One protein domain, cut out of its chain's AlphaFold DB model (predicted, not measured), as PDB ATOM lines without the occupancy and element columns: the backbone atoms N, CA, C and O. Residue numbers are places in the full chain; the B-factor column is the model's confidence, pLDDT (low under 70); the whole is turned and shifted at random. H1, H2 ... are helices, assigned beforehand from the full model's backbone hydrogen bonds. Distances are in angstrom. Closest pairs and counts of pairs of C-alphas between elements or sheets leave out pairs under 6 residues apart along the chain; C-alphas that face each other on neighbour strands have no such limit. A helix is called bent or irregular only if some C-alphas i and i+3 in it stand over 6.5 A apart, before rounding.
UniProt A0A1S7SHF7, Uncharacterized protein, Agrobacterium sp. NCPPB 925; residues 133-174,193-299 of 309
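This is residues 133 to 174 and 193 to 299 of the 309 residues of an uncharacterized protein of Agrobacterium sp. NCPPB 925 (UniProt A0A1S7SHF7). Look for a loose, elongated pack of helices laid mostly lengthwise: H3 lies between H1 and H5, H2 packs on H5, and short H4 folds back from H3. Residues 293 to 299 stick out. The printed part has 149 residues with five named helices, H1 to H5, and no named strand, all helix; the radius of gyration of the C-alphas is 18.9 A, the spans 68 by 35 by 23 A.

Find C-alpha 133 at (122.727, 73.384, 40.371); there H1, residues 133 to 165, begins its 47.8 A. Next come H2, residues 204 to 221, H3, 236 to 257, 34.1 A and irregular, with C-alphas 253 and 256 7.2 A apart, and H4, 260 to 268. H5, 271 to 298, runs 41.2 A to C-alpha 298 at (60.138, 72.454, 20.957).

Start at the hub, H3. It touches H1, opposite ways at a shallow tilt of 19 degrees; the closest C-alphas, of Phe 155 and Ala 247, are 6.0 A apart. H5 touches H3 with residues 271 to 282 alone, closest at the C-alphas of Leu 248 and Phe 275, 5.9 A. H5 touches H2 with residues 274 to 284 alone, closest at the C-alphas of Asn 219 and Phe 281, 6.3 A. H1 and H5 are apart. Every O i to N i+4 pair is within hydrogen-bond range in H1, H2, H4 and H5, and 15 of 18 in H3.

The farthest C-alphas, of Val 133 and His 174, are 69.8 A apart. Residues 175 to 192 are cut out, a gap of 12.9 A between C-alphas 174 and 193. The link H2 to H3 is long. Low pLDDT, under 70, marks 64 residues, among them 214 to 238.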
ATOM      1  N   VAL A 133     123.978  72.683  40.699       96.00
ATOM      2  CA  VAL A 133     122.727  73.384  40.371       96.00
ATOM      3  C   VAL A 133     122.545  73.451  38.857       96.00
ATOM      4  O   VAL A 133     121.501  73.039  38.357       96.00
ATOM      5  N   ALA A 134     123.579  73.863  38.118       95.69
ATOM      6  CA  ALA A 134     123.526  73.926  36.660       95.69
ATOM      7  C   ALA A 134     123.289  72.544  36.019       95.69
ATOM      8  O   ALA A 134     122.536  72.421  35.052       95.69
ATOM      9  N   GLU A 135     123.897  71.481  36.552       95.44
ATOM     10  CA  GLU A 135     123.663  70.115  36.077       95.44
ATOM     11  C   GLU A 135     122.236  69.645  36.386       95.44
ATOM     12  O   GLU A 135     121.604  68.997  35.550       95.44
ATOM     13  N   HIS A 136     121.708  69.980  37.563       95.44
ATOM     14  CA  HIS A 136     120.343  69.636  37.937       95.44
ATOM     15  C   HIS A 136     119.317  70.323  37.029       95.44
ATOM     16  O   HIS A 136     118.440  69.649  36.492       95.44
ATOM     17  N   GLU A 137     119.468  71.626  36.789       93.44
ATOM     18  CA  GLU A 137     118.625  72.381  35.857       93.44
ATOM     19  C   GLU A 137     118.685  71.792  34.446       93.44
ATOM     20  O   GLU A 137     117.649  71.583  33.814       93.44
ATOM     21  N   LYS A 138     119.886  71.426  33.981       92.88
ATOM     22  CA  LYS A 138     120.052  70.759  32.689       92.88
ATOM     23  C   LYS A 138     119.313  69.421  32.632       92.88
ATOM     24  O   LYS A 138     118.644  69.150  31.645       92.88
ATOM     25  N   ARG A 139     119.381  68.594  33.683       92.38
ATOM     26  CA  ARG A 139     118.647  67.315  33.735       92.38
ATOM     27  C   ARG A 139     117.135  67.515  33.715       92.38
ATOM     28  O   ARG A 139     116.447  66.746  33.051       92.38
ATOM     29  N   LEU A 140     116.622  68.524  34.422       90.75
ATOM     30  CA  LEU A 140     115.196  68.867  34.388       90.75
ATOM     31  C   LEU A 140     114.770  69.309  32.986       90.75
ATOM     32  O   LEU A 140     113.734  68.874  32.487       90.75
ATOM     33  N   GLN A 141     115.602  70.108  32.321       87.81
ATOM     34  CA  GLN A 141     115.362  70.544  30.952       87.81
ATOM     35  C   GLN A 141     115.420  69.380  29.951       87.81
ATOM     36  O   GLN A 141     114.541  69.263  29.103       87.81
ATOM     37  N   ASP A 142     116.410  68.492  30.063       91.38
ATOM     38  CA  ASP A 142     116.537  67.298  29.218       91.38
ATOM     39  C   ASP A 142     115.354  66.336  29.423       91.38
ATOM     40  O   ASP A 142     114.849  65.765  28.455       91.38
ATOM     41  N   ALA A 143     114.870  66.191  30.660       92.44
ATOM     42  CA  ALA A 143     113.673  65.411  30.967       92.44
ATOM     43  C   ALA A 143     112.414  66.030  30.337       92.44
ATOM     44  O   ALA A 143     111.686  65.327  29.642       92.44
ATOM     45  N   SER A 144     112.207  67.341  30.497       89.12
ATOM     46  CA  SER A 144     111.088  68.077  29.885       89.12
ATOM     47  C   SER A 144     111.093  67.962  28.355       89.12
ATOM     48  O   SER A 144     110.076  67.651  27.738       89.12
ATOM     49  N   ASN A 145     112.269  68.112  27.738       89.81
ATOM     50  CA  ASN A 145     112.464  67.941  26.300       89.81
ATOM     51  C   ASN A 145     112.101  66.524  25.825       89.81
ATOM     52  O   ASN A 145     111.427  66.364  24.809       89.81
ATOM     53  N   LYS A 146     112.542  65.495  26.561       94.00
ATOM     54  CA  LYS A 146     112.235  64.097  26.246       94.00
ATOM     55  C   LYS A 146     110.737  63.811  26.372       94.00
ATOM     56  O   LYS A 146     110.171  63.191  25.478       94.00
ATOM     57  N   GLU A 147     110.102  64.274  27.446       90.62
ATOM     58  CA  GLU A 147     108.655  64.132  27.638       90.62
ATOM     59  C   GLU A 147     107.869  64.847  26.532       90.62
ATOM     60  O   GLU A 147     106.896  64.300  26.023       90.62
ATOM     61  N   PHE A 148     108.323  66.022  26.088       89.25
ATOM     62  CA  PHE A 148     107.720  66.719  24.955       89.25
ATOM     63  C   PHE A 148     107.823  65.923  23.652       89.25
ATOM     64  O   PHE A 148     106.840  65.844  22.923       89.25
ATOM     65  N   ASP A 149     108.974  65.312  23.352       88.12
ATOM     66  CA  ASP A 149     109.113  64.446  22.173       88.12
ATOM     67  C   ASP A 149     108.185  63.223  22.252       88.12
ATOM     68  O   ASP A 149     107.606  62.815  21.242       88.12
ATOM     69  N   GLU A 150     108.027  62.627  23.435       91.50
ATOM     70  CA  GLU A 150     107.102  61.511  23.660       91.50
ATOM     71  C   GLU A 150     105.641  61.944  23.446       91.50
ATOM     72  O   GLU A 150     104.924  61.299  22.673       91.50
ATOM     73  N   ASP A 151     105.225  63.070  24.035       84.75
ATOM     74  CA  ASP A 151     103.881  63.644  23.883       84.75
ATOM     75  C   ASP A 151     103.599  64.037  22.421       84.75
ATOM     76  O   ASP A 151     102.506  63.809  21.897       84.75
ATOM     77  N   LEU A 152     104.600  64.575  21.725       83.56
ATOM     78  CA  LEU A 152     104.505  65.008  20.334       83.56
ATOM     79  C   LEU A 152     104.364  63.806  19.392       83.56
ATOM     80  O   LEU A 152     103.507  63.806  18.507       83.56
ATOM     81  N   ASN A 153     105.132  62.738  19.617       87.25
ATOM     82  CA  ASN A 153     104.978  61.485  18.876       87.25
ATOM     83  C   ASN A 153     103.618  60.822  19.140       87.25
ATOM     84  O   ASN A 153     102.982  60.333  18.201       87.25
ATOM     85  N   LEU A 154     103.147  60.831  20.393       86.75
ATOM     86  CA  LEU A 154     101.823  60.322  20.747       86.75
ATOM     87  C   LEU A 154     100.727  61.108  20.020       86.75
ATOM     88  O   LEU A 154      99.878  60.500  19.365       86.75
ATOM     89  N   PHE A 155     100.788  62.438  20.062       82.69
ATOM     90  CA  PHE A 155      99.868  63.318  19.351       82.69
ATOM     91  C   PHE A 155      99.835  63.020  17.847       82.69
ATOM     92  O   PHE A 155      98.758  62.860  17.272       82.69
ATOM     93  N   PHE A 156     100.996  62.851  17.204       80.75
ATOM     94  CA  PHE A 156     101.037  62.495  15.784       80.75
ATOM     95  C   PHE A 156     100.471  61.116  15.487       80.75
ATOM     96  O   PHE A 156      99.787  60.944  14.477       80.75
ATOM     97  N   SER A 157     100.715  60.137  16.357       82.25
ATOM     98  CA  SER A 157     100.127  58.807  16.201       82.25
ATOM     99  C   SER A 157      98.593  58.856  16.263       82.25
ATOM    100  O   SER A 157      97.927  58.225  15.440       82.25
ATOM    101  N   GLN A 158      98.033  59.676  17.162       81.38
ATOM    102  CA  GLN A 158      96.591  59.886  17.301       81.38
ATOM    103  C   GLN A 158      96.013  60.643  16.106       81.38
ATOM    104  O   GLN A 158      95.012  60.207  15.539       81.38
ATOM    105  N   LEU A 159      96.667  61.725  15.669       75.50
ATOM    106  CA  LEU A 159      96.269  62.468  14.472       75.50
ATOM    107  C   LEU A 159      96.249  61.579  13.233       75.50
ATOM    108  O   LEU A 159      95.310  61.660  12.449       75.50
ATOM    109  N   LYS A 160      97.266  60.732  13.052       77.56
ATOM    110  CA  LYS A 160      97.328  59.808  11.918       77.56
ATOM    111  C   LYS A 160      96.186  58.797  11.967       77.56
ATOM    112  O   LYS A 160      95.491  58.632  10.971       77.56
ATOM    113  N   GLY A 161      95.953  58.180  13.128       75.25
ATOM    114  CA  GLY A 161      94.831  57.259  13.319       75.25
ATOM    115  C   GLY A 161      93.480  57.915  13.025       75.25
ATOM    116  O   GLY A 161      92.632  57.315  12.364       75.25
ATOM    117  N   LEU A 162      93.307  59.175  13.438       70.94
ATOM    118  CA  LEU A 162      92.104  59.937  13.137       70.94
ATOM    119  C   LEU A 162      92.002  60.273  11.649       70.94
ATOM    120  O   LEU A 162      90.949  60.084  11.061       70.94
ATOM    121  N   ALA A 163      93.076  60.745  11.019       67.38
ATOM    122  CA  ALA A 163      93.069  61.116   9.608       67.38
ATOM    123  C   ALA A 163      92.800  59.915   8.685       67.38
ATOM    124  O   ALA A 163      92.100  60.068   7.684       67.38
ATOM    125  N   ASP A 164      93.288  58.727   9.051       66.62
ATOM    126  CA  ASP A 164      93.017  57.473   8.338       66.62
ATOM    127  C   ASP A 164      91.563  56.988   8.550       66.62
ATOM    128  O   ASP A 164      90.987  56.332   7.677       66.62
ATOM    129  N   GLY A 165      90.950  57.320   9.695       62.25
ATOM    130  CA  GLY A 165      89.602  56.892  10.086       62.25
ATOM    131  C   GLY A 165      88.474  57.908   9.852       62.25
ATOM    132  O   GLY A 165      87.302  57.523   9.857       62.25
ATOM    133  N   LEU A 166      88.788  59.190   9.641       59.25
ATOM    134  CA  LEU A 166      87.803  60.269   9.578       59.25
ATOM    135  C   LEU A 166      86.982  60.170   8.288       59.25
ATOM    136  O   LEU A 166      87.374  60.644   7.221       59.25
ATOM    137  N   ARG A 167      85.791  59.583   8.403       55.53
ATOM    138  CA  ARG A 167      84.761  59.620   7.364       55.53
ATOM    139  C   ARG A 167      83.755  60.706   7.708       55.53
ATOM    140  O   ARG A 167      82.929  60.532   8.600       55.53
ATOM    141  N   LEU A 168      83.830  61.826   6.996       51.03
ATOM    142  CA  LEU A 168      82.805  62.858   7.065       51.03
ATOM    143  C   LEU A 168      81.691  62.493   6.080       51.03
ATOM    144  O   LEU A 168      81.822  62.702   4.874       51.03
ATOM    145  N   THR A 169      80.603  61.926   6.589       50.88
ATOM    146  CA  THR A 169      79.398  61.716   5.786       50.88
ATOM    147  C   THR A 169      78.510  62.941   5.936       50.88
ATOM    148  O   THR A 169      77.971  63.181   7.011       50.88
ATOM    149  N   VAL A 170      78.378  63.726   4.866       51.12
ATOM    150  CA  VAL A 170      77.440  64.852   4.813       51.12
ATOM    151  C   VAL A 170      76.204  64.380   4.062       51.12
ATOM    152  O   VAL A 170      76.294  63.989   2.898       51.12
ATOM    153  N   TYR A 171      75.061  64.384   4.738       49.75
ATOM    154  CA  TYR A 171      73.780  64.103   4.107       49.75
ATOM    155  C   TYR A 171      73.204  65.415   3.583       49.75
ATOM    156  O   TYR A 171      73.021  66.360   4.344       49.75
ATOM    157  N   TYR A 172      72.928  65.464   2.283       44.69
ATOM    158  CA  TYR A 172      72.145  66.533   1.677       44.69
ATOM    159  C   TYR A 172      70.760  65.970   1.397       44.69
ATOM    160  O   TYR A 172      70.628  64.992   0.660       44.69
ATOM    161  N   PHE A 173      69.733  66.581   1.968       48.56
ATOM    162  CA  PHE A 173      68.365  66.342   1.537       48.56
ATOM    163  C   PHE A 173      67.928  67.572   0.748       48.56
ATOM    164  O   PHE A 173      68.065  68.701   1.219       48.56
ATOM    165  N   HIS A 174      67.471  67.361  -0.482       45.78
ATOM    166  CA  HIS A 174      66.881  68.428  -1.279       45.78
ATOM    167  C   HIS A 174      65.395  68.540  -0.937       45.78
ATOM    168  O   HIS A 174      64.627  67.641  -1.273       45.78
ATOM    169  N   GLY A 193      76.333  61.054  -1.144       36.38
ATOM    170  CA  GLY A 193      77.705  61.401  -1.494       36.38
ATOM    171  C   GLY A 193      78.622  61.163  -0.298       36.38
ATOM    172  O   GLY A 193      78.892  62.082   0.467       36.38
ATOM    173  N   VAL A 194      79.104  59.934  -0.105       37.16
ATOM    174  CA  VAL A 194      80.134  59.655   0.905       37.16
ATOM    175  C   VAL A 194      81.485  60.088   0.337       37.16
ATOM    176  O   VAL A 194      82.133  59.338  -0.396       37.16
ATOM    177  N   PHE A 195      81.934  61.298   0.671       39.31
ATOM    178  CA  PHE A 195      83.304  61.718   0.387       39.31
ATOM    179  C   PHE A 195      84.260  60.996   1.343       39.31
ATOM    180  O   PHE A 195      84.529  61.445   2.454       39.31
ATOM    181  N   THR A 196      84.781  59.852   0.900       38.78
ATOM    182  CA  THR A 196      85.899  59.182   1.571       38.78
ATOM    183  C   THR A 196      87.171  59.594   0.858       38.78
ATOM    184  O   THR A 196      87.376  59.235  -0.298       38.78
ATOM    185  N   ALA A 197      88.023  60.357   1.525       44.25
ATOM    186  CA  ALA A 197      89.299  60.743   0.962       44.25
ATOM    187  C   ALA A 197      90.401  60.275   1.919       44.25
ATOM    188  O   ALA A 197      90.553  60.820   3.009       44.25
ATOM    189  N   ALA A 198      91.100  59.209   1.521       41.44
ATOM    190  CA  ALA A 198      92.240  58.652   2.239       41.44
ATOM    191  C   ALA A 198      93.510  59.385   1.797       41.44
ATOM    192  O   ALA A 198      93.754  59.518   0.596       41.44
ATOM    193  N   TYR A 199      94.315  59.857   2.749       48.38
ATOM    194  CA  TYR A 199      95.537  60.599   2.452       48.38
ATOM    195  C   TYR A 199      96.731  59.981   3.160       48.38
ATOM    196  O   TYR A 199      96.689  59.680   4.344       48.38
ATOM    197  N   SER A 200      97.820  59.844   2.413       47.16
ATOM    198  CA  SER A 200      99.141  59.535   2.944       47.16
ATOM    199  C   SER A 200      99.857  60.851   3.229       47.16
ATOM    200  O   SER A 200     100.152  61.595   2.292       47.16
ATOM    201  N   PHE A 201     100.172  61.130   4.493       53.50
ATOM    202  CA  PHE A 201     100.936  62.321   4.869       53.50
ATOM    203  C   PHE A 201     102.444  62.012   4.895       53.50
ATOM    204  O   PHE A 201     102.861  61.121   5.637       53.50
ATOM    205  N   PRO A 202     103.275  62.717   4.102       55.66
ATOM    206  CA  PRO A 202     104.706  62.432   3.999       55.66
ATOM    207  C   PRO A 202     105.532  63.001   5.162       55.66
ATOM    208  O   PRO A 202     106.598  62.466   5.454       55.66
ATOM    209  N   THR A 203     105.067  64.067   5.825       71.38
ATOM    210  CA  THR A 203     105.764  64.687   6.964       71.38
ATOM    211  C   THR A 203     104.801  65.142   8.060       71.38
ATOM    212  O   THR A 203     103.589  65.292   7.855       71.38
ATOM    213  N   ILE A 204     105.371  65.381   9.241       64.06
ATOM    214  CA  ILE A 204     104.684  65.926  10.411       64.06
ATOM    215  C   ILE A 204     104.094  67.313  10.116       64.06
ATOM    216  O   ILE A 204     102.901  67.516  10.348       64.06
ATOM    217  N   GLU A 205     104.877  68.246   9.555       65.44
ATOM    218  CA  GLU A 205     104.369  69.596   9.268       65.44
ATOM    219  C   GLU A 205     103.187  69.550   8.292       65.44
ATOM    220  O   GLU A 205     102.183  70.231   8.491       65.44
ATOM    221  N   HIS A 206     103.262  68.678   7.281       69.50
ATOM    222  CA  HIS A 206     102.195  68.537   6.296       69.50
ATOM    223  C   HIS A 206     100.896  67.995   6.910       69.50
ATOM    224  O   HIS A 206      99.803  68.395   6.504       69.50
ATOM    225  N   SER A 207     101.011  67.109   7.904       66.56
ATOM    226  CA  SER A 207      99.864  66.580   8.649       66.56
ATOM    227  C   SER A 207      99.142  67.687   9.425       66.56
ATOM    228  O   SER A 207      97.918  67.782   9.347       66.56
ATOM    229  N   ILE A 208      99.889  68.557  10.119       64.88
ATOM    230  CA  ILE A 208      99.316  69.661  10.911       64.88
ATOM    231  C   ILE A 208      98.647  70.688  10.007       64.88
ATOM    232  O   ILE A 208      97.482  71.012  10.228       64.88
ATOM    233  N   ASP A 209      99.348  71.182   8.984       69.50
ATOM    234  CA  ASP A 209      98.791  72.207   8.098       69.50
ATOM    235  C   ASP A 209      97.528  71.691   7.396       69.50
ATOM    236  O   ASP A 209      96.520  72.395   7.335       69.50
ATOM    237  N   THR A 210      97.526  70.435   6.937       68.00
ATOM    238  CA  THR A 210      96.341  69.843   6.299       68.00
ATOM    239  C   THR A 210      95.184  69.676   7.282       68.00
ATOM    240  O   THR A 210      94.037  69.955   6.927       68.00
ATOM    241  N   PHE A 211      95.463  69.238   8.512       67.81
ATOM    242  CA  PHE A 211      94.449  69.119   9.558       67.81
ATOM    243  C   PHE A 211      93.834  70.481   9.895       67.81
ATOM    244  O   PHE A 211      92.611  70.614   9.896       67.81
ATOM    245  N   VAL A 212      94.660  71.513  10.086       66.94
ATOM    246  CA  VAL A 212      94.198  72.871  10.393       66.94
ATOM    247  C   VAL A 212      93.392  73.467   9.239       66.94
ATOM    248  O   VAL A 212      92.292  73.961   9.472       66.94
ATOM    249  N   ILE A 213      93.875  73.373   7.997       70.38
ATOM    250  CA  ILE A 213      93.138  73.850   6.814       70.38
ATOM    251  C   ILE A 213      91.767  73.166   6.720       70.38
ATOM    252  O   ILE A 213      90.771  73.817   6.408       70.38
ATOM    253  N   ARG A 214      91.681  71.866   7.028       67.62
ATOM    254  CA  ARG A 214      90.404  71.139   7.043       67.62
ATOM    255  C   ARG A 214      89.488  71.576   8.167       67.62
ATOM    256  O   ARG A 214      88.312  71.787   7.903       67.62
ATOM    257  N   LEU A 215      89.999  71.724   9.386       65.81
ATOM    258  CA  LEU A 215      89.206  72.239  10.501       65.81
ATOM    259  C   LEU A 215      88.651  73.628  10.186       65.81
ATOM    260  O   LEU A 215      87.473  73.881  10.417       65.81
ATOM    261  N   GLN A 216      89.470  74.501   9.598       67.50
ATOM    262  CA  GLN A 216      89.041  75.826   9.160       67.50
ATOM    263  C   GLN A 216      87.983  75.748   8.056       67.50
ATOM    264  O   GLN A 216      86.974  76.438   8.153       67.50
ATOM    265  N   GLY A 217      88.176  74.885   7.052       64.75
ATOM    266  CA  GLY A 217      87.203  74.666   5.980       64.75
ATOM    267  C   GLY A 217      85.874  74.092   6.479       64.75
ATOM    268  O   GLY A 217      84.809  74.506   6.026       64.75
ATOM    269  N   LEU A 218      85.918  73.173   7.449       65.06
ATOM    270  CA  LEU A 218      84.728  72.670   8.130       65.06
ATOM    271  C   LEU A 218      84.034  73.809   8.878       65.06
ATOM    272  O   LEU A 218      82.855  74.044   8.640       65.06
ATOM    273  N   ASN A 219      84.773  74.560   9.702       56.84
ATOM    274  CA  ASN A 219      84.248  75.689  10.471       56.84
ATOM    275  C   ASN A 219      83.607  76.769   9.579       56.84
ATOM    276  O   ASN A 219      82.529  77.266   9.886       56.84
ATOM    277  N   SER A 220      84.218  77.111   8.440       57.72
ATOM    278  CA  SER A 220      83.640  78.087   7.507       57.72
ATOM    279  C   SER A 220      82.369  77.581   6.825       57.72
ATOM    280  O   SER A 220      81.469  78.371   6.552       57.72
ATOM    281  N   ASN A 221      82.272  76.272   6.573       53.53
ATOM    282  CA  ASN A 221      81.099  75.668   5.942       53.53
ATOM    283  C   ASN A 221      79.930  75.467   6.916       53.53
ATOM    284  O   ASN A 221      78.789  75.469   6.463       53.53
ATOM    285  N   PHE A 222      80.174  75.392   8.232       49.38
ATOM    286  CA  PHE A 222      79.104  75.440   9.243       49.38
ATOM    287  C   PHE A 222      78.272  76.735   9.164       49.38
ATOM    288  O   PHE A 222      77.113  76.747   9.565       49.38
ATOM    289  N   GLY A 223      78.833  77.825   8.625       41.69
ATOM    290  CA  GLY A 223      78.146  79.113   8.489       41.69
ATOM    291  C   GLY A 223      77.320  79.302   7.208       41.69
ATOM    292  O   GLY A 223      76.679  80.345   7.057       41.69
ATOM    293  N   ILE A 224      77.330  78.357   6.259       40.00
ATOM    294  CA  ILE A 224      76.684  78.542   4.948       40.00
ATOM    295  C   ILE A 224      75.247  77.986   4.970       40.00
ATOM    296  O   ILE A 224      75.029  76.802   4.758       40.00
ATOM    297  N   ARG A 225      74.288  78.899   5.198       42.56
ATOM    298  CA  ARG A 225      72.829  78.846   4.916       42.56
ATOM    299  C   ARG A 225      72.082  77.530   5.210       42.56
ATOM    300  O   ARG A 225      71.975  76.647   4.365       42.56
ATOM    301  N   HIS A 226      71.410  77.512   6.362       42.97
ATOM    302  CA  HIS A 226      70.319  76.592   6.684       42.97
ATOM    303  C   HIS A 226      68.999  77.035   6.039       42.97
ATOM    304  O   HIS A 226      68.210  77.720   6.677       42.97
ATOM    305  N   ASP A 227      68.758  76.594   4.807       45.91
ATOM    306  CA  ASP A 227      67.395  76.380   4.294       45.91
ATOM    307  C   ASP A 227      67.171  74.877   3.983       45.91
ATOM    308  O   ASP A 227      66.351  74.524   3.146       45.91
ATOM    309  N   GLY A 228      67.924  73.976   4.634       46.38
ATOM    310  CA  GLY A 228      67.825  72.519   4.454       46.38
ATOM    311  C   GLY A 228      68.254  71.724   5.702       46.38
ATOM    312  O   GLY A 228      68.851  72.306   6.620       46.38
ATOM    313  N   PRO A 229      67.919  70.419   5.779       46.00
ATOM    314  CA  PRO A 229      67.783  69.701   7.048       46.00
ATOM    315  C   PRO A 229      69.092  69.158   7.645       46.00
ATOM    316  O   PRO A 229      70.168  69.213   7.054       46.00
ATOM    317  N   ALA A 230      68.946  68.681   8.885       46.53
ATOM    318  CA  ALA A 230      69.978  68.434   9.887       46.53
ATOM    319  C   ALA A 230      71.126  67.511   9.445       46.53
ATOM    320  O   ALA A 230      70.924  66.422   8.908       46.53
ATOM    321  N   ILE A 231      72.347  67.933   9.773       46.72
ATOM    322  CA  ILE A 231      73.557  67.122   9.655       46.72
ATOM    323  C   ILE A 231      73.631  66.213  10.891       46.72
ATOM    324  O   ILE A 231      73.889  66.688  11.997       46.72
ATOM    325  N   GLU A 232      73.410  64.907  10.728       41.94
ATOM    326  CA  GLU A 232      73.655  63.930  11.796       41.94
ATOM    327  C   GLU A 232      75.150  63.589  11.882       41.94
ATOM    328  O   GLU A 232      75.726  62.951  10.998       41.94
ATOM    329  N   TYR A 233      75.789  64.007  12.977       43.56
ATOM    330  CA  TYR A 233      77.155  63.612  13.312       43.56
ATOM    331  C   TYR A 233      77.139  62.282  14.071       43.56
ATOM    332  O   TYR A 233      76.542  62.172  15.141       43.56
ATOM    333  N   TYR A 234      77.842  61.268  13.560       42.84
ATOM    334  CA  TYR A 234      78.034  60.019  14.299       42.84
ATOM    335  C   TYR A 234      78.928  60.251  15.528       42.84
ATOM    336  O   TYR A 234      80.053  60.741  15.412       42.84
ATOM    337  N   ALA A 235      78.420  59.851  16.698       41.47
ATOM    338  CA  ALA A 235      78.940  60.144  18.037       41.47
ATOM    339  C   ALA A 235      80.407  59.746  18.308       41.47
ATOM    340  O   ALA A 235      81.011  60.301  19.223       41.47
ATOM    341  N   ASN A 236      81.005  58.846  17.520       52.62
ATOM    342  CA  ASN A 236      82.392  58.415  17.741       52.62
ATOM    343  C   ASN A 236      83.408  59.548  17.513       52.62
ATOM    344  O   ASN A 236      84.368  59.660  18.270       52.62
ATOM    345  N   SER A 237      83.159  60.445  16.551       62.31
ATOM    346  CA  SER A 237      84.121  61.496  16.187       62.31
ATOM    347  C   SER A 237      84.314  62.552  17.279       62.31
ATOM    348  O   SER A 237      85.413  63.078  17.436       62.31
ATOM    349  N   ARG A 238      83.277  62.846  18.077       66.62
ATOM    350  CA  ARG A 238      83.329  63.877  19.126       66.62
ATOM    351  C   ARG A 238      84.295  63.497  20.247       66.62
ATOM    352  O   ARG A 238      85.131  64.310  20.636       66.62
ATOM    353  N   THR A 239      84.210  62.263  20.740       72.62
ATOM    354  CA  THR A 239      85.142  61.722  21.743       72.62
ATOM    355  C   THR A 239      86.582  61.757  21.244       72.62
ATOM    356  O   THR A 239      87.468  62.174  21.987       72.62
ATOM    357  N   ASP A 240      86.806  61.403  19.979       71.56
ATOM    358  CA  ASP A 240      88.150  61.376  19.411       71.56
ATOM    359  C   ASP A 240      88.762  62.786  19.296       71.56
ATOM    360  O   ASP A 240      89.942  62.977  19.593       71.56
ATOM    361  N   PHE A 241      87.965  63.808  18.952       71.94
ATOM    362  CA  PHE A 241      88.445  65.194  18.941       71.94
ATOM    363  C   PHE A 241      88.806  65.722  20.336       71.94
ATOM    364  O   PHE A 241      89.784  66.458  20.452       71.94
ATOM    365  N   TYR A 242      88.082  65.342  21.397       78.44
ATOM    366  CA  TYR A 242      88.469  65.714  22.766       78.44
ATOM    367  C   TYR A 242      89.766  65.032  23.206       78.44
ATOM    368  O   TYR A 242      90.575  65.665  23.880       78.44
ATOM    369  N   VAL A 243      90.003  63.776  22.805       78.12
ATOM    370  CA  VAL A 243      91.280  63.088  23.071       78.12
ATOM    371  C   VAL A 243      92.440  63.840  22.416       78.12
ATOM    372  O   VAL A 243      93.461  64.070  23.064       78.12
ATOM    373  N   ILE A 244      92.265  64.285  21.167       75.12
ATOM    374  CA  ILE A 244      93.259  65.106  20.464       75.12
ATOM    375  C   ILE A 244      93.437  66.454  21.165       75.12
ATOM    376  O   ILE A 244      94.574  66.859  21.385       75.12
ATOM    377  N   LEU A 245      92.350  67.139  21.535       78.06
ATOM    378  CA  LEU A 245      92.419  68.432  22.221       78.06
ATOM    379  C   LEU A 245      93.185  68.322  23.541       78.06
ATOM    380  O   LEU A 245      94.029  69.165  23.825       78.06
ATOM    381  N   GLU A 246      92.930  67.274  24.319       83.50
ATOM    382  CA  GLU A 246      93.612  67.018  25.586       83.50
ATOM    383  C   GLU A 246      95.107  66.725  25.377       83.50
ATOM    384  O   GLU A 246      95.946  67.260  26.101       83.50
ATOM    385  N   ALA A 247      95.467  65.936  24.358       78.31
ATOM    386  CA  ALA A 247      96.869  65.709  24.001       78.31
ATOM    387  C   ALA A 247      97.570  67.015  23.582       78.31
ATOM    388  O   ALA A 247      98.695  67.295  23.994       78.31
ATOM    389  N   LEU A 248      96.878  67.852  22.809       75.69
ATOM    390  CA  LEU A 248      97.390  69.129  22.323       75.69
ATOM    391  C   LEU A 248      97.517  70.160  23.458       75.69
ATOM    392  O   LEU A 248      98.494  70.902  23.511       75.69
ATOM    393  N   LYS A 249      96.588  70.147  24.417       84.12
ATOM    394  CA  LYS A 249      96.656  70.953  25.639       84.12
ATOM    395  C   LYS A 249      97.894  70.621  26.467       84.12
ATOM    396  O   LYS A 249      98.632  71.526  26.836       84.12
ATOM    397  N   ARG A 250      98.165  69.329  26.697       84.12
ATOM    398  CA  ARG A 250      99.374  68.884  27.418       84.12
ATOM    399  C   ARG A 250     100.653  69.371  26.741       84.12
ATOM    400  O   ARG A 250     101.574  69.798  27.429       84.12
ATOM    401  N   LEU A 251     100.690  69.354  25.407       82.38
ATOM    402  CA  LEU A 251     101.814  69.903  24.649       82.38
ATOM    403  C   LEU A 251     101.972  71.411  24.863       82.38
ATOM    404  O   LEU A 251     103.095  71.858  25.082       82.38
ATOM    405  N   VAL A 252     100.879  72.184  24.821       84.94
ATOM    406  CA  VAL A 252     100.899  73.642  25.044       84.94
ATOM    407  C   VAL A 252     101.344  73.989  26.465       84.94
ATOM    408  O   VAL A 252     102.239  74.817  26.629       84.94
ATOM    409  N   ASP A 253     100.788  73.322  27.478       86.38
ATOM    410  CA  ASP A 253     101.074  73.598  28.892       86.38
ATOM    411  C   ASP A 253     102.558  73.387  29.246       86.38
ATOM    412  O   ASP A 253     103.078  74.038  30.150       86.38
ATOM    413  N   ARG A 254     103.270  72.527  28.505       87.56
ATOM    414  CA  ARG A 254     104.703  72.254  28.703       87.56
ATOM    415  C   ARG A 254     105.640  73.240  28.000       87.56
ATOM    416  O   ARG A 254     106.810  73.310  28.373       87.56
ATOM    417  N   ILE A 255     105.177  74.014  27.008       84.56
ATOM    418  CA  ILE A 255     106.028  74.931  26.216       84.56
ATOM    419  C   ILE A 255     106.889  75.875  27.081       84.56
ATOM    420  O   ILE A 255     108.065  76.063  26.741       84.56
ATOM    421  N   PRO A 256     106.385  76.473  28.182       89.81
ATOM    422  CA  PRO A 256     107.180  77.370  29.021       89.81
ATOM    423  C   PRO A 256     108.440  76.725  29.614       89.81
ATOM    424  O   PRO A 256     109.465  77.408  29.717       89.81
ATOM    425  N   ASP A 257     108.396  75.422  29.904       88.19
ATOM    426  CA  ASP A 257     109.465  74.667  30.574       88.19
ATOM    427  C   ASP A 257     110.474  74.039  29.597       88.19
ATOM    428  O   ASP A 257     111.471  73.441  30.007       88.19
ATOM    429  N   LEU A 258     110.240  74.177  28.290       85.50
ATOM    430  CA  LEU A 258     111.118  73.634  27.256       85.50
ATOM    431  C   LEU A 258     112.416  74.427  27.106       85.50
ATOM    432  O   LEU A 258     112.494  75.636  27.375       85.50
ATOM    433  N   SER A 259     113.439  73.757  26.567       89.50
ATOM    434  CA  SER A 259     114.646  74.452  26.124       89.50
ATOM    435  C   SER A 259     114.372  75.419  24.966       89.50
ATOM    436  O   SER A 259     113.382  75.264  24.244       89.50
ATOM    437  N   PRO A 260     115.239  76.429  24.748       89.88
ATOM    438  CA  PRO A 260     115.074  77.385  23.652       89.88
ATOM    439  C   PRO A 260     114.891  76.717  22.279       89.88
ATOM    440  O   PRO A 260     114.013  77.115  21.516       89.88
ATOM    441  N   ASP A 261     115.647  75.653  21.994       86.75
ATOM    442  CA  ASP A 261     115.558  74.916  20.728       86.75
ATOM    443  C   ASP A 261     114.215  74.188  20.576       86.75
ATOM    444  O   ASP A 261     113.639  74.127  19.488       86.75
ATOM    445  N   TYR A 262     113.682  73.647  21.674       88.62
ATOM    446  CA  TYR A 262     112.366  73.011  21.688       88.62
ATOM    447  C   TYR A 262     111.228  74.030  21.584       88.62
ATOM    448  O   TYR A 262     110.258  73.772  20.878       88.62
ATOM    449  N   LYS A 263     111.367  75.224  22.172       86.31
ATOM    450  CA  LYS A 263     110.418  76.335  21.974       86.31
ATOM    451  C   LYS A 263     110.351  76.764  20.508       86.31
ATOM    452  O   LYS A 263     109.263  76.988  19.980       86.31
ATOM    453  N   ILE A 264     111.499  76.833  19.828       87.69
ATOM    454  CA  ILE A 264     111.553  77.114  18.385       87.69
ATOM    455  C   ILE A 264     110.833  76.012  17.600       87.69
ATOM    456  O   ILE A 264     110.033  76.330  16.720       87.69
ATOM    457  N   ARG A 265     111.054  74.736  17.942       82.31
ATOM    458  CA  ARG A 265     110.354  73.605  17.309       82.31
ATOM    459  C   ARG A 265     108.847  73.623  17.555       82.31
ATOM    460  O   ARG A 265     108.090  73.516  16.599       82.31
ATOM    461  N   ALA A 266     108.395  73.836  18.790       83.00
ATOM    462  CA  ALA A 266     106.973  73.949  19.120       83.00
ATOM    463  C   ALA A 266     106.295  75.080  18.325       83.00
ATOM    464  O   ALA A 266     105.207  74.902  17.774       83.00
ATOM    465  N   LYS A 267     106.982  76.223  18.184       86.19
ATOM    466  CA  LYS A 267     106.526  77.340  17.349       86.19
ATOM    467  C   LYS A 267     106.500  76.983  15.860       86.19
ATOM    468  O   LYS A 267     105.550  77.357  15.173       86.19
ATOM    469  N   ALA A 268     107.504  76.262  15.361       81.06
ATOM    470  CA  ALA A 268     107.549  75.789  13.976       81.06
ATOM    471  C   ALA A 268     106.384  74.835  13.663       81.06
ATOM    472  O   ALA A 268     105.749  74.974  12.621       81.06
ATOM    473  N   TYR A 269     106.032  73.956  14.606       79.19
ATOM    474  CA  TYR A 269     104.863  73.076  14.513       79.19
ATOM    475  C   TYR A 269     103.526  73.773  14.779       79.19
ATOM    476  O   TYR A 269     102.484  73.135  14.675       79.19
ATOM    477  N   ARG A 270     103.523  75.073  15.106       85.50
ATOM    478  CA  ARG A 270     102.304  75.858  15.357       85.50
ATOM    479  C   ARG A 270     101.390  75.238  16.423       85.50
ATOM    480  O   ARG A 270     100.178  75.414  16.351       85.50
ATOM    481  N   VAL A 271     101.959  74.558  17.423       80.56
ATOM    482  CA  VAL A 271     101.198  73.795  18.434       80.56
ATOM    483  C   VAL A 271     100.111  74.654  19.096       80.56
ATOM    484  O   VAL A 271      98.946  74.271  19.091       80.56
ATOM    485  N   GLU A 272     100.444  75.860  19.565       77.50
ATOM    486  CA  GLU A 272      99.470  76.795  20.166       77.50
ATOM    487  C   GLU A 272      98.345  77.198  19.198       77.50
ATOM    488  O   GLU A 272      97.178  77.293  19.570       77.50
ATOM    489  N   PHE A 273      98.673  77.420  17.926       82.56
ATOM    490  CA  PHE A 273      97.681  77.794  16.921       82.56
ATOM    491  C   PHE A 273      96.742  76.626  16.597       82.56
ATOM    492  O   PHE A 273      95.529  76.820  16.471       82.56
ATOM    493  N   THR A 274      97.282  75.410  16.498       75.25
ATOM    494  CA  THR A 274      96.485  74.195  16.298       75.25
ATOM    495  C   THR A 274      95.571  73.939  17.495       75.25
ATOM    496  O   THR A 274      94.409  73.594  17.282       75.25
ATOM    497  N   PHE A 275      96.043  74.190  18.724       80.69
ATOM    498  CA  PHE A 275      95.230  74.126  19.943       80.69
ATOM    499  C   PHE A 275      94.001  75.027  19.850       80.69
ATOM    500  O   PHE A 275      92.874  74.537  19.863       80.69
ATOM    501  N   HIS A 276      94.216  76.332  19.671       79.00
ATOM    502  CA  HIS A 276      93.128  77.306  19.629       79.00
ATOM    503  C   HIS A 276      92.167  77.072  18.459       79.00
ATOM    504  O   HIS A 276      90.965  77.305  18.585       79.00
ATOM    505  N   THR A 277      92.671  76.580  17.323       76.94
ATOM    506  CA  THR A 277      91.821  76.242  16.174       76.94
ATOM    507  C   THR A 277      90.900  75.061  16.490       76.94
ATOM    508  O   THR A 277      89.707  75.121  16.195       76.94
ATOM    509  N   LEU A 278      91.434  73.996  17.096       73.69
ATOM    510  CA  LEU A 278      90.653  72.815  17.464       73.69
ATOM    511  C   LEU A 278      89.654  73.120  18.588       73.69
ATOM    512  O   LEU A 278      88.506  72.686  18.522       73.69
ATOM    513  N   GLU A 279      90.067  73.899  19.585       78.56
ATOM    514  CA  GLU A 279      89.199  74.367  20.667       78.56
ATOM    515  C   GLU A 279      88.024  75.189  20.120       78.56
ATOM    516  O   GLU A 279      86.865  74.917  20.433       78.56
ATOM    517  N   GLY A 280      88.304  76.156  19.238       77.50
ATOM    518  CA  GLY A 280      87.272  76.951  18.575       77.50
ATOM    519  C   GLY A 280      86.297  76.097  17.761       77.50
ATOM    520  O   GLY A 280      85.088  76.314  17.824       77.50
ATOM    521  N   PHE A 281      86.808  75.092  17.046       73.06
ATOM    522  CA  PHE A 281      85.992  74.143  16.289       73.06
ATOM    523  C   PHE A 281      85.069  73.307  17.189       73.06
ATOM    524  O   PHE A 281      83.878  73.191  16.906       73.06
ATOM    525  N   LEU A 282      85.585  72.759  18.294       73.06
ATOM    526  CA  LEU A 282      84.781  71.967  19.232       73.06
ATOM    527  C   LEU A 282      83.699  72.806  19.913       73.06
ATOM    528  O   LEU A 282      82.558  72.361  20.025       73.06
ATOM    529  N   ASN A 283      84.021  74.047  20.281       76.75
ATOM    530  CA  ASN A 283      83.043  74.984  20.827       76.75
ATOM    531  C   ASN A 283      81.912  75.292  19.830       76.75
ATOM    532  O   ASN A 283      80.755  75.404  20.239       76.75
ATOM    533  N   ALA A 284      82.222  75.400  18.531       73.94
ATOM    534  CA  ALA A 284      81.216  75.599  17.487       73.94
ATOM    535  C   ALA A 284      80.290  74.378  17.338       73.94
ATOM    536  O   ALA A 284      79.070  74.543  17.282       73.94
ATOM    537  N   ILE A 285      80.847  73.159  17.356       69.88
ATOM    538  CA  ILE A 285      80.059  71.913  17.355       69.88
ATOM    539  C   ILE A 285      79.123  71.860  18.567       69.88
ATOM    540  O   ILE A 285      77.936  71.562  18.422       69.88
ATOM    541  N   ASP A 286      79.637  72.163  19.760       73.94
ATOM    542  CA  ASP A 286      78.858  72.118  20.999       73.94
ATOM    543  C   ASP A 286      77.715  73.144  21.016       73.94
ATOM    544  O   ASP A 286      76.674  72.898  21.630       73.94
ATOM    545  N   GLU A 287      77.888  74.302  20.375       77.56
ATOM    546  CA  GLU A 287      76.826  75.306  20.256       77.56
ATOM    547  C   GLU A 287      75.736  74.878  19.263       77.56
ATOM    548  O   GLU A 287      74.550  75.033  19.568       77.56
ATOM    549  N   GLU A 288      76.100  74.288  18.118       71.88
ATOM    550  CA  GLU A 288      75.112  73.757  17.166       71.88
ATOM    551  C   GLU A 288      74.343  72.566  17.741       71.88
ATOM    552  O   GLU A 288      73.120  72.511  17.622       71.88
ATOM    553  N   TYR A 289      75.010  71.666  18.468       68.19
ATOM    554  CA  TYR A 289      74.327  70.573  19.162       68.19
ATOM    555  C   TYR A 289      73.296  71.107  20.168       68.19
ATOM    556  O   TYR A 289      72.133  70.700  20.158       68.19
ATOM    557  N   ARG A 290      73.678  72.111  20.972       73.94
ATOM    558  CA  ARG A 290      72.757  72.800  21.893       73.94
ATOM    559  C   ARG A 290      71.629  73.533  21.165       73.94
ATOM    560  O   ARG A 290      70.531  73.671  21.704       73.94
ATOM    561  N   ARG A 291      71.858  74.067  19.962       73.56
ATOM    562  CA  ARG A 291      70.792  74.661  19.134       73.56
ATOM    563  C   ARG A 291      69.814  73.591  18.647       73.56
ATOM    564  O   ARG A 291      68.608  73.802  18.759       73.56
ATOM    565  N   PHE A 292      70.316  72.457  18.175       65.88
ATOM    566  CA  PHE A 292      69.501  71.339  17.715       65.88
ATOM    567  C   PHE A 292      68.646  70.744  18.842       65.88
ATOM    568  O   PHE A 292      67.438  70.583  18.676       65.88
ATOM    569  N   GLU A 293      69.219  70.525  20.030       69.75
ATOM    570  CA  GLU A 293      68.458  70.085  21.210       69.75
ATOM    571  C   GLU A 293      67.338  71.069  21.579       69.75
ATOM    572  O   GLU A 293      66.225  70.647  21.892       69.75
ATOM    573  N   ARG A 294      67.596  72.384  21.492       79.94
ATOM    574  CA  ARG A 294      66.565  73.414  21.714       79.94
ATOM    575  C   ARG A 294      65.424  73.311  20.697       79.94
ATOM    576  O   ARG A 294      64.271  73.465  21.086       79.94
ATOM    577  N   GLN A 295      65.725  73.026  19.428       73.88
ATOM    578  CA  GLN A 295      64.715  72.847  18.375       73.88
ATOM    579  C   GLN A 295      63.910  71.550  18.548       73.88
ATOM    580  O   GLN A 295      62.685  71.560  18.408       73.88
ATOM    581  N   LEU A 296      64.565  70.446  18.912       69.62
ATOM    582  CA  LEU A 296      63.886  69.179  19.193       69.62
ATOM    583  C   LEU A 296      63.030  69.244  20.461       69.62
ATOM    584  O   LEU A 296      61.923  68.717  20.471       69.62
ATOM    585  N   GLY A 297      63.487  69.942  21.504       68.69
ATOM    586  CA  GLY A 297      62.703  70.170  22.721       68.69
ATOM    587  C   GLY A 297      61.418  70.973  22.481       68.69
ATOM    588  O   GLY A 297      60.465  70.849  23.247       68.69
ATOM    589  N   THR A 298      61.361  71.763  21.401       58.06
ATOM    590  CA  THR A 298      60.138  72.454  20.957       58.06
ATOM    591  C   THR A 298      59.239  71.618  20.044       58.06
ATOM    592  O   THR A 298      58.076  71.977  19.852       58.06
ATOM    593  N   TYR A 299      59.720  70.489  19.517       49.91
ATOM    594  CA  TYR A 299      58.901  69.544  18.761       49.91
ATOM    595  C   TYR A 299      58.090  68.671  19.728       49.91
ATOM    596  O   TYR A 299      58.494  67.582  20.134       49.91
TER     597      TYR A 299